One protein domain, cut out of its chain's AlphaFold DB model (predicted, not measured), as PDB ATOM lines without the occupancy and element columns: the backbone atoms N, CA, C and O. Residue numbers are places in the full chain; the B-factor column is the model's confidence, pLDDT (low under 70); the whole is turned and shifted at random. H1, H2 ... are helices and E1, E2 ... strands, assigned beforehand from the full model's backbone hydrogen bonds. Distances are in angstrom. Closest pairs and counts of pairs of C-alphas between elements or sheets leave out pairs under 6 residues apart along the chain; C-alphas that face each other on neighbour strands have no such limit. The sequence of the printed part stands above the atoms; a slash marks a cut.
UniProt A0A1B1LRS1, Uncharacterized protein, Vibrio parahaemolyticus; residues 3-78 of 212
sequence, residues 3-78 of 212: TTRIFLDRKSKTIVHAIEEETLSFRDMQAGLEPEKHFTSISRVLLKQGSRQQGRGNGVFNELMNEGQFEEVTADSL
ATOM      1  N   THR A   3       1.238 -48.105  20.193       82.50
ATOM      2  CA  THR A   3       2.038 -47.333  21.152       82.50
ATOM      3  C   THR A   3       1.762 -45.843  20.989       82.50
ATOM      4  O   THR A   3       1.849 -45.295  19.893       82.50
ATOM      5  N   THR A   4       1.454 -45.155  22.089       81.50
ATOM      6  CA  THR A   4       1.317 -43.693  22.087       81.50
ATOM      7  C   THR A   4       2.679 -43.051  22.314       81.50
ATOM      8  O   THR A   4       3.322 -43.312  23.329       81.50
ATOM      9  N   ARG A   5       3.088 -42.172  21.402       82.12
ATOM     10  CA  ARG A   5       4.324 -41.388  21.470       82.12
ATOM     11  C   ARG A   5       3.989 -39.914  21.645       82.12
ATOM     12  O   ARG A   5       3.041 -39.404  21.041       82.12
ATOM     13  N   ILE A   6       4.733 -39.233  22.506       81.12
ATOM     14  CA  ILE A   6       4.464 -37.847  22.890       81.12
ATOM     15  C   ILE A   6       5.725 -37.038  22.645       81.12
ATOM     16  O   ILE A   6       6.797 -37.403  23.113       81.12
ATOM     17  N   PHE A   7       5.584 -35.917  21.951       82.88
ATOM     18  CA  PHE A   7       6.698 -35.050  21.613       82.88
ATOM     19  C   PHE A   7       6.428 -33.621  22.060       82.88
ATOM     20  O   PHE A   7       5.320 -33.107  21.888       82.88
ATOM     21  N   LEU A   8       7.447 -32.979  22.623       77.38
ATOM     22  CA  LEU A   8       7.389 -31.608  23.109       77.38
ATOM     23  C   LEU A   8       8.428 -30.758  22.382       77.38
ATOM     24  O   LEU A   8       9.622 -31.045  22.425       77.38
ATOM     25  N   ASP A   9       7.974 -29.663  21.782       76.31
ATOM     26  CA  ASP A   9       8.852 -28.564  21.395       76.31
ATOM     27  C   ASP A   9       8.894 -27.555  22.548       76.31
ATOM     28  O   ASP A   9       7.927 -26.830  22.818       76.31
ATOM     29  N   ARG A  10      10.039 -27.511  23.239       67.81
ATOM     30  CA  ARG A  10      10.258 -26.636  24.401       67.81
ATOM     31  C   ARG A  10      10.209 -25.151  24.040       67.81
ATOM     32  O   ARG A  10       9.825 -24.335  24.880       67.81
ATOM     33  N   LYS A  11      10.567 -24.788  22.805       71.56
ATOM     34  CA  LYS A  11      10.633 -23.399  22.338       71.56
ATOM     35  C   LYS A  11       9.246 -22.866  21.999       71.56
ATOM     36  O   LYS A  11       8.877 -21.783  22.452       71.56
ATOM     37  N   SER A  12       8.466 -23.624  21.233       66.50
ATOM     38  CA  SER A  12       7.112 -23.210  20.831       66.50
ATOM     39  C   SER A  12       6.022 -23.612  21.831       66.50
ATOM     40  O   SER A  12       4.883 -23.159  21.710       66.50
ATOM     41  N   LYS A  13       6.362 -24.420  22.849       68.25
ATOM     42  CA  LYS A  13       5.407 -25.035  23.788       68.25
ATOM     43  C   LYS A  13       4.318 -25.821  23.042       68.25
ATOM     44  O   LYS A  13       3.141 -25.781  23.408       68.25
ATOM     45  N   THR A  14       4.712 -26.502  21.968       70.88
ATOM     46  CA  THR A  14       3.837 -27.368  21.172       70.88
ATOM     47  C   THR A  14       3.963 -28.799  21.664       70.88
ATOM     48  O   THR A  14       5.077 -29.294  21.807       70.88
ATOM     49  N   ILE A  15       2.833 -29.475  21.863       78.00
ATOM     50  CA  ILE A  15       2.793 -30.910  22.153       78.00
ATOM     51  C   ILE A  15       2.224 -31.643  20.942       78.00
ATOM     52  O   ILE A  15       1.167 -31.273  20.428       78.00
ATOM     53  N   VAL A  16       2.887 -32.710  20.512       78.56
ATOM     54  CA  VAL A  16       2.402 -33.630  19.482       78.56
ATOM     55  C   VAL A  16       2.156 -34.991  20.120       78.56
ATOM     56  O   VAL A  16       3.051 -35.577  20.714       78.56
ATOM     57  N   HIS A  17       0.933 -35.496  19.986       81.94
ATOM     58  CA  HIS A  17       0.582 -36.870  20.336       81.94
ATOM     59  C   HIS A  17       0.493 -37.683  19.052       81.94
ATOM     60  O   HIS A  17      -0.263 -37.304  18.156       81.94
ATOM     61  N   ALA A  18       1.218 -38.790  18.966       82.25
ATOM     62  CA  ALA A  18       1.190 -39.691  17.826       82.25
ATOM     63  C   ALA A  18       0.858 -41.117  18.282       82.25
ATOM     64  O   ALA A  18       1.358 -41.578  19.304       82.25
ATOM     65  N   ILE A  19       0.002 -41.814  17.540       82.56
ATOM     66  CA  ILE A  19      -0.283 -43.239  17.733       82.56
ATOM     67  C   ILE A  19       0.524 -43.997  16.687       82.56
ATOM     68  O   ILE A  19       0.281 -43.822  15.495       82.56
ATOM     69  N   GLU A  20       1.495 -44.781  17.138       85.50
ATOM     70  CA  GLU A  20       2.315 -45.676  16.323       85.50
ATOM     71  C   GLU A  20       1.712 -47.083  16.380       85.50
ATOM     72  O   GLU A  20       1.431 -47.606  17.458       85.50
ATOM     73  N   GLU A  21       1.507 -47.699  15.226       85.75
ATOM     74  CA  GLU A  21       1.077 -49.082  15.091       85.75
ATOM     75  C   GLU A  21       2.133 -49.877  14.336       85.75
ATOM     76  O   GLU A  21       2.592 -49.488  13.264       85.75
ATOM     77  N   GLU A  22       2.510 -51.014  14.905       82.25
ATOM     78  CA  GLU A  22       3.314 -52.023  14.225       82.25
ATOM     79  C   GLU A  22       2.388 -52.974  13.476       82.25
ATOM     80  O   GLU A  22       1.584 -53.689  14.094       82.25
ATOM     81  N   THR A  23       2.527 -52.978  12.152       75.00
ATOM     82  CA  THR A  23       1.834 -53.882  11.238       75.00
ATOM     83  C   THR A  23       2.833 -54.832  10.605       75.00
ATOM     84  O   THR A  23       3.859 -54.410  10.078       75.00
ATOM     85  N   LEU A  24       2.515 -56.121  10.628       76.31
ATOM     86  CA  LEU A  24       3.319 -57.161  10.006       76.31
ATOM     87  C   LEU A  24       2.395 -57.986   9.112       76.31
ATOM     88  O   LEU A  24       1.438 -58.591   9.606       76.31
ATOM     89  N   SER A  25       2.617 -57.964   7.796       77.00
ATOM     90  CA  SER A  25       1.795 -58.761   6.888       77.00
ATOM     91  C   SER A  25       2.229 -60.228   6.918       77.00
ATOM     92  O   SER A  25       3.373 -60.562   7.226       77.00
ATOM     93  N   PHE A  26       1.321 -61.134   6.548       71.69
ATOM     94  CA  PHE A  26       1.632 -62.565   6.464       71.69
ATOM     95  C   PHE A  26       2.791 -62.861   5.492       71.69
ATOM     96  O   PHE A  26       3.569 -63.790   5.704       71.69
ATOM     97  N   ARG A  27       2.931 -62.047   4.439       77.06
ATOM     98  CA  ARG A  27       4.024 -62.148   3.466       77.06
ATOM     99  C   ARG A  27       5.367 -61.737   4.078       77.06
ATOM    100  O   ARG A  27       6.370 -62.390   3.807       77.06
ATOM    101  N   ASP A  28       5.367 -60.717   4.928       75.94
ATOM    102  CA  ASP A  28       6.568 -60.206   5.602       75.94
ATOM    103  C   ASP A  28       7.051 -61.176   6.684       75.94
ATOM    104  O   ASP A  28       8.248 -61.438   6.790       75.94
ATOM    105  N   MET A  29       6.116 -61.825   7.393       72.25
ATOM    106  CA  MET A  29       6.431 -62.925   8.315       72.25
ATOM    107  C   MET A  29       7.128 -64.090   7.607       72.25
ATOM    108  O   MET A  29       8.098 -64.633   8.127       72.25
ATOM    109  N   GLN A  30       6.658 -64.474   6.415       75.56
ATOM    110  CA  GLN A  30       7.295 -65.537   5.627       75.56
ATOM    111  C   GLN A  30       8.670 -65.137   5.081       75.56
ATOM    112  O   GLN A  30       9.513 -66.003   4.864       75.56
ATOM    113  N   ALA A  31       8.900 -63.841   4.868       80.94
ATOM    114  CA  ALA A  31      10.171 -63.297   4.404       80.94
ATOM    115  C   ALA A  31      11.169 -62.997   5.543       80.94
ATOM    116  O   ALA A  31      12.299 -62.611   5.257       80.94
ATOM    117  N   GLY A  32      10.775 -63.177   6.811       79.62
ATOM    118  CA  GLY A  32      11.607 -62.849   7.973       79.62
ATOM    119  C   GLY A  32      11.861 -61.348   8.138       79.62
ATOM    120  O   GLY A  32      12.906 -60.963   8.654       79.62
ATOM    121  N   LEU A  33      10.946 -60.508   7.648       77.12
ATOM    122  CA  LEU A  33      11.052 -59.053   7.728       77.12
ATOM    123  C   LEU A  33      10.504 -58.533   9.061       77.12
ATOM    124  O   LEU A  33       9.581 -59.105   9.642       77.12
ATOM    125  N   GLU A  34      11.080 -57.428   9.524       78.12
ATOM    126  CA  GLU A  34      10.648 -56.738  10.739       78.12
ATOM    127  C   GLU A  34       9.292 -56.032  10.540       78.12
ATOM    128  O   GLU A  34       8.978 -55.610   9.422       78.12
ATOM    129  N   PRO A  35       8.484 -55.860  11.605       78.44
ATOM    130  CA  PRO A  35       7.216 -55.137  11.541       78.44
ATOM    131  C   PRO A  35       7.400 -53.691  11.077       78.44
ATOM    132  O   PRO A  35       8.241 -52.955  11.598       78.44
ATOM    133  N   GLU A  36       6.559 -53.246  10.146       78.06
ATOM    134  CA  GLU A  36       6.575 -51.857   9.704       78.06
ATOM    135  C   GLU A  36       5.804 -50.964  10.682       78.06
ATOM    136  O   GLU A  36       4.656 -51.241  11.050       78.06
ATOM    137  N   LYS A  37       6.425 -49.847  11.067       82.38
ATOM    138  CA  LYS A  37       5.855 -48.853  11.982       82.38
ATOM    139  C   LYS A  37       5.100 -47.770  11.225       82.38
ATOM    140  O   LYS A  37       5.645 -47.112  10.336       82.38
ATOM    141  N   HIS A  38       3.853 -47.557  11.617       81.94
ATOM    142  CA  HIS A  38       2.948 -46.621  10.969       81.94
ATOM    143  C   HIS A  38       2.274 -45.703  11.980       81.94
ATOM    144  O   HIS A  38       1.665 -46.158  12.941       81.94
ATOM    145  N   PHE A  39       2.318 -44.395  11.739       82.12
ATOM    146  CA  PHE A  39       1.581 -43.426  12.540       82.12
ATOM    147  C   PHE A  39       0.135 -43.312  12.057       82.12
ATOM    148  O   PHE A  39      -0.147 -42.730  11.007       82.12
ATOM    149  N   THR A  40      -0.806 -43.846  12.831       80.12
ATOM    150  CA  THR A  40      -2.226 -43.913  12.453       80.12
ATOM    151  C   THR A  40      -3.021 -42.685  12.879       80.12
ATOM    152  O   THR A  40      -4.063 -42.382  12.293       80.12
ATOM    153  N   SER A  41      -2.517 -41.921  13.848       79.19
ATOM    154  CA  SER A  41      -3.135 -40.677  14.308       79.19
ATOM    155  C   SER A  41      -2.100 -39.723  14.885       79.19
ATOM    156  O   SER A  41      -1.279 -40.129  15.698       79.19
ATOM    157  N   ILE A  42      -2.176 -38.445  14.516       79.25
ATOM    158  CA  ILE A  42      -1.290 -37.382  14.992       79.25
ATOM    159  C   ILE A  42      -2.155 -36.200  15.438       79.25
ATOM    160  O   ILE A  42      -3.025 -35.751  14.693       79.25
ATOM    161  N   SER A  43      -1.935 -35.686  16.647       75.94
ATOM    162  CA  SER A  43      -2.634 -34.527  17.209       75.94
ATOM    163  C   SER A  43      -1.624 -33.521  17.749       75.94
ATOM    164  O   SER A  43      -0.997 -33.759  18.780       75.94
ATOM    165  N   ARG A  44      -1.528 -32.363  17.094       71.50
ATOM    166  CA  ARG A  44      -0.734 -31.209  17.529       71.50
ATOM    167  C   ARG A  44      -1.591 -30.283  18.386       71.50
ATOM    168  O   ARG A  44      -2.701 -29.931  17.985       71.50
ATOM    169  N   VAL A  45      -1.076 -29.874  19.540       68.56
ATOM    170  CA  VAL A  45      -1.718 -28.941  20.472       68.56
ATOM    171  C   VAL A  45      -0.735 -27.828  20.819       68.56
ATOM    172  O   VAL A  45       0.339 -28.083  21.362       68.56
ATOM    173  N   LEU A  46      -1.110 -26.579  20.529       58.88
ATOM    174  CA  LEU A  46      -0.381 -25.403  21.008       58.88
ATOM    175  C   LEU A  46      -0.853 -25.046  22.418       58.88
ATOM    176  O   LEU A  46      -1.991 -24.602  22.589       58.88
ATOM    177  N   LEU A  47       0.029 -25.164  23.419       53.97
ATOM    178  CA  LEU A  47      -0.314 -24.914  24.828       53.97
ATOM    179  C   LEU A  47      -0.827 -23.489  25.100       53.97
ATOM    180  O   LEU A  47      -1.534 -23.271  26.077       53.97
ATOM    181  N   LYS A  48      -0.479 -22.514  24.249       51.47
ATOM    182  CA  LYS A  48      -0.854 -21.101  24.425       51.47
ATOM    183  C   LYS A  48      -1.994 -20.603  23.531       51.47
ATOM    184  O   LYS A  48      -2.529 -19.542  23.823       51.47
ATOM    185  N   GLN A  49      -2.336 -21.297  22.443       50.62
ATOM    186  CA  GLN A  49      -3.199 -20.723  21.392       50.62
ATOM    187  C   GLN A  49      -4.459 -21.531  21.066       50.62
ATOM    188  O   GLN A  49      -5.200 -21.142  20.170       50.62
ATOM    189  N   GLY A  50      -4.741 -22.638  21.761       48.34
ATOM    190  CA  GLY A  50      -5.992 -23.392  21.572       48.34
ATOM    191  C   GLY A  50      -6.179 -24.005  20.175       48.34
ATOM    192  O   GLY A  50      -7.220 -24.595  19.898       48.34
ATOM    193  N   SER A  51      -5.180 -23.895  19.294       53.81
ATOM    194  CA  SER A  51      -5.195 -24.495  17.965       53.81
ATOM    195  C   SER A  51      -4.840 -25.975  18.063       53.81
ATOM    196  O   SER A  51      -3.832 -26.349  18.679       53.81
ATOM    197  N   ARG A  52      -5.687 -26.813  17.458       57.81
ATOM    198  CA  ARG A  52      -5.514 -28.262  17.364       57.81
ATOM    199  C   ARG A  52      -5.502 -28.667  15.896       57.81
ATOM    200  O   ARG A  52      -6.490 -28.462  15.199       57.81
ATOM    201  N   GLN A  53      -4.404 -29.263  15.446       65.88
ATOM    202  CA  GLN A  53      -4.301 -29.854  14.110       65.88
ATOM    203  C   GLN A  53      -4.258 -31.376  14.240       65.88
ATOM    204  O   GLN A  53      -3.567 -31.904  15.114       65.88
ATOM    205  N   GLN A  54      -5.024 -32.071  13.401       71.94
ATOM    206  CA  GLN A  54      -5.054 -33.531  13.343       71.94
ATOM    207  C   GLN A  54      -4.598 -34.004  11.965       71.94
ATOM    208  O   GLN A  54      -4.996 -33.433  10.954       71.94
ATOM    209  N   GLY A  55      -3.778 -35.049  11.940       76.38
ATOM    210  CA  GLY A  55      -3.233 -35.647  10.726       76.38
ATOM    211  C   GLY A  55      -3.046 -37.155  10.877       76.38
ATOM    212  O   GLY A  55      -3.225 -37.703  11.967       76.38
ATOM    213  N   ARG A  56      -2.716 -37.839   9.778       78.75
ATOM    214  CA  ARG A  56      -2.468 -39.289   9.749       78.75
ATOM    215  C   ARG A  56      -1.347 -39.624   8.770       78.75
ATOM    216  O   ARG A  56      -1.213 -38.959   7.747       78.75
ATOM    217  N   GLY A  57      -0.615 -40.696   9.058       80.62
ATOM    218  CA  GLY A  57       0.427 -41.239   8.194       80.62
ATOM    219  C   GLY A  57       1.823 -40.679   8.471       80.62
ATOM    220  O   GLY A  57       1.997 -39.569   8.977       80.62
ATOM    221  N   ASN A  58       2.830 -41.465   8.084       79.50
ATOM    222  CA  ASN A  58       4.245 -41.178   8.338       79.50
ATOM    223  C   ASN A  58       4.727 -39.884   7.659       79.50
ATOM    224  O   ASN A  58       5.559 -39.185   8.223       79.50
ATOM    225  N   GLY A  59       4.183 -39.529   6.488       79.06
ATOM    226  CA  GLY A  59       4.529 -38.282   5.792       79.06
ATOM    227  C   GLY A  59       4.184 -37.039   6.616       79.06
ATOM    228  O   GLY A  59       5.054 -36.218   6.878       79.06
ATOM    229  N   VAL A  60       2.949 -36.971   7.126       78.06
ATOM    230  CA  VAL A  60       2.484 -35.862   7.977       78.06
ATOM    231  C   VAL A  60       3.263 -35.805   9.293       78.06
ATOM    232  O   VAL A  60       3.579 -34.724   9.781       78.06
ATOM    233  N   PHE A  61       3.599 -36.963   9.871       82.00
ATOM    234  CA  PHE A  61       4.440 -37.026  11.067       82.00
ATOM    235  C   PHE A  61       5.840 -36.463  10.806       82.00
ATOM    236  O   PHE A  61       6.303 -35.610  11.556       82.00
ATOM    237  N   ASN A  62       6.496 -36.909   9.734       83.25
ATOM    238  CA  ASN A  62       7.851 -36.485   9.390       83.25
ATOM    239  C   ASN A  62       7.908 -34.992   9.050       83.25
ATOM    240  O   ASN A  62       8.827 -34.308   9.486       83.25
ATOM    241  N   GLU A  63       6.921 -34.470   8.319       81.62
ATOM    242  CA  GLU A  63       6.791 -33.032   8.058       81.62
ATOM    243  C   GLU A  63       6.695 -32.241   9.367       81.62
ATOM    244  O   GLU A  63       7.494 -31.333   9.584       81.62
ATOM    245  N   LEU A  64       5.808 -32.647  10.283       78.62
ATOM    246  CA  LEU A  64       5.663 -32.008  11.592       78.62
ATOM    247  C   LEU A  64       6.947 -32.072  12.426       78.62
ATOM    248  O   LEU A  64       7.307 -31.079  13.054       78.62
ATOM    249  N   MET A  65       7.651 -33.205  12.431       81.06
ATOM    250  CA  MET A  65       8.917 -33.341  13.157       81.06
ATOM    251  C   MET A  65      10.046 -32.506  12.549       81.06
ATOM    252  O   MET A  65      10.944 -32.094  13.274       81.06
ATOM    253  N   ASN A  66       9.983 -32.204  11.251       83.69
ATOM    254  CA  ASN A  66      10.937 -31.322  10.580       83.69
ATOM    255  C   ASN A  66      10.644 -29.826  10.808       83.69
ATOM    256  O   ASN A  66      11.538 -29.000  10.629       83.69
ATOM    257  N   GLU A  67       9.419 -29.455  11.203       80.12
ATOM    258  CA  GLU A  67       9.045 -28.057  11.486       80.12
ATOM    259  C   GLU A  67       9.664 -27.506  12.779       80.12
ATOM    260  O   GLU A  67       9.769 -26.286  12.944       80.12
ATOM    261  N   GLY A  68      10.033 -28.371  13.725       73.00
ATOM    262  CA  GLY A  68      10.441 -27.962  15.065       73.00
ATOM    263  C   GLY A  68      11.487 -28.873  15.689       73.00
ATOM    264  O   GLY A  68      11.798 -29.948  15.192       73.00
ATOM    265  N   GLN A  69      12.046 -28.431  16.813       80.19
ATOM    266  CA  GLN A  69      12.960 -29.243  17.614       80.19
ATOM    267  C   GLN A  69      12.145 -30.001  18.656       80.19
ATOM    268  O   GLN A  69      11.939 -29.529  19.774       80.19
ATOM    269  N   PHE A  70      11.613 -31.144  18.239       79.94
ATOM    270  CA  PHE A  70      10.772 -31.989  19.072       79.94
ATOM    271  C   PHE A  70      11.607 -33.032  19.812       79.94
ATOM    272  O   PHE A  70      12.370 -33.781  19.206       79.94
ATOM    273  N   GLU A  71      11.422 -33.108  21.127       80.62
ATOM    274  CA  GLU A  71      11.965 -34.178  21.963       80.62
ATOM    275  C   GLU A  71      10.837 -35.124  22.363       80.62
ATOM    276  O   GLU A  71       9.751 -34.674  22.740       80.62
ATOM    277  N   GLU A  72      11.082 -36.432  22.298       81.25
ATOM    278  CA  GLU A  72      10.141 -37.412  22.833       81.25
ATOM    279  C   GLU A  72      10.159 -37.368  24.363       81.25
ATOM    280  O   GLU A  72      11.216 -37.392  24.994       81.25
ATOM    281  N   VAL A  73       8.976 -37.289  24.960       72.75
ATOM    282  CA  VAL A  73       8.788 -37.168  26.405       72.75
ATOM    283  C   VAL A  73       7.756 -38.179  26.885       72.75
ATOM    284  O   VAL A  73       6.903 -38.636  26.125       72.75
ATOM    285  N   THR A  74       7.804 -38.541  28.164       68.81
ATOM    286  CA  THR A  74       6.781 -39.415  28.747       68.81
ATOM    287  C   THR A  74       5.558 -38.603  29.168       68.81
ATOM    288  O   THR A  74       5.623 -37.383  29.344       68.81
ATOM    289  N   ALA A  75       4.421 -39.275  29.372       61.75
ATOM    290  CA  ALA A  75       3.214 -38.629  29.890       61.75
ATOM    291  C   ALA A  75       3.460 -37.932  31.246       61.75
ATOM    292  O   ALA A  75       2.906 -36.864  31.500       61.75
ATOM    293  N   ASP A  76       4.350 -38.488  32.072       51.78
ATOM    294  CA  ASP A  76       4.735 -37.915  33.368       51.78
ATOM    295  C   ASP A  76       5.526 -36.604  33.223       51.78
ATOM    296  O   ASP A  76       5.440 -35.726  34.082       51.78
ATOM    297  N   SER A  77       6.259 -36.430  32.119       55.00
ATOM    298  CA  SER A  77       7.002 -35.198  31.816       55.00
ATOM    299  C   SER A  77       6.101 -34.032  31.392       55.00
ATOM    300  O   SER A  77       6.537 -32.885  31.432       55.00
ATOM    301  N   LEU A  78       4.850 -34.297  30.996       54.19
ATOM    302  CA  LEU A  78       3.884 -33.272  30.579       54.19
ATOM    303  C   LEU A  78       3.067 -32.675  31.731       54.19
ATOM    304  O   LEU A  78       2.197 -31.835  31.488       54.19
TER     305      LEU A  78
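What this domain is: This is residues 3 to 78 of the 212 residues of an uncharacterized protein of Vibrio parahaemolyticus (UniProt A0A1B1LRS1). A strongly twisted sheet of five strands has H2 packed over one face, and its long paired strands E2 and E3 lead out to H1 at one far end of the rod-like model. It makes two layers, sheet and H2, while H3 only grazes the sheet. The printed part has 76 residues, with three named helices and five strands in the order E1, E2, H1, E3, E4, H2, E5, H3; the class is mixed. The sheet runs E4, E3, E2, E1, E5, antiparallel throughout. The whole is loose, with a radius of gyration of the C-alphas of 14.5 A and spans of 49 by 23 by 17 A.

How they stand to each other: E1, residues 3 to 9, and E2, residues 14 to 23, form an antiparallel hairpin, with N 5 and O 18 within hydrogen-bond range at 2.8 A. H1, residues 26 to 31, is not on the sheet. E3, residues 36 to 46, is antiparallel to E2, with N 19 and O 41 2.8 A apart; it bends by 50 degrees at residue 41. E4, residues 52 to 55, forms a hairpin with E3, with N 44 and O 53 2.9 A apart. H2, residues 58 to 67, has a height over the sheet of 8.2 A and runs along the strands, at 26 degrees to E2 on the local plane. It lies over E2 and only just over E3, where 3 of its C-alphas fall; its closest C-alphas to E3 are those of Asn 58 and Phe 39, 5.5 A apart. E5, residues 70 to 73, is an edge strand antiparallel to E1, with N 8 and O 71 2.9 A apart. H3, residues 75 to 78, comes closest to E1 at the C-alphas of Ala 75 and Ile 6, 7.2 A apart. Every O i to N i+4 pair is within range in H1 and H2; H3 is too short for one.

Where its parts are: E1 begins at C-alpha 3 (2.038, -47.333, 21.152) and is 20.0 A long. E2 is 28.4 A long, E3 29.6 A and H2 14.3 A. H3 ends at C-alpha 78 (3.884, -33.272, 30.579).

The domain as a whole: The two C-alphas farthest apart are those of Gln 30 and Lys 48, 48.9 A. The printed part has no cut, and its links are tight. Mean pLDDT of the printed part is 74.4, with residues 10, 12 to 13, 45 to 53 and 74 to 78 under 70.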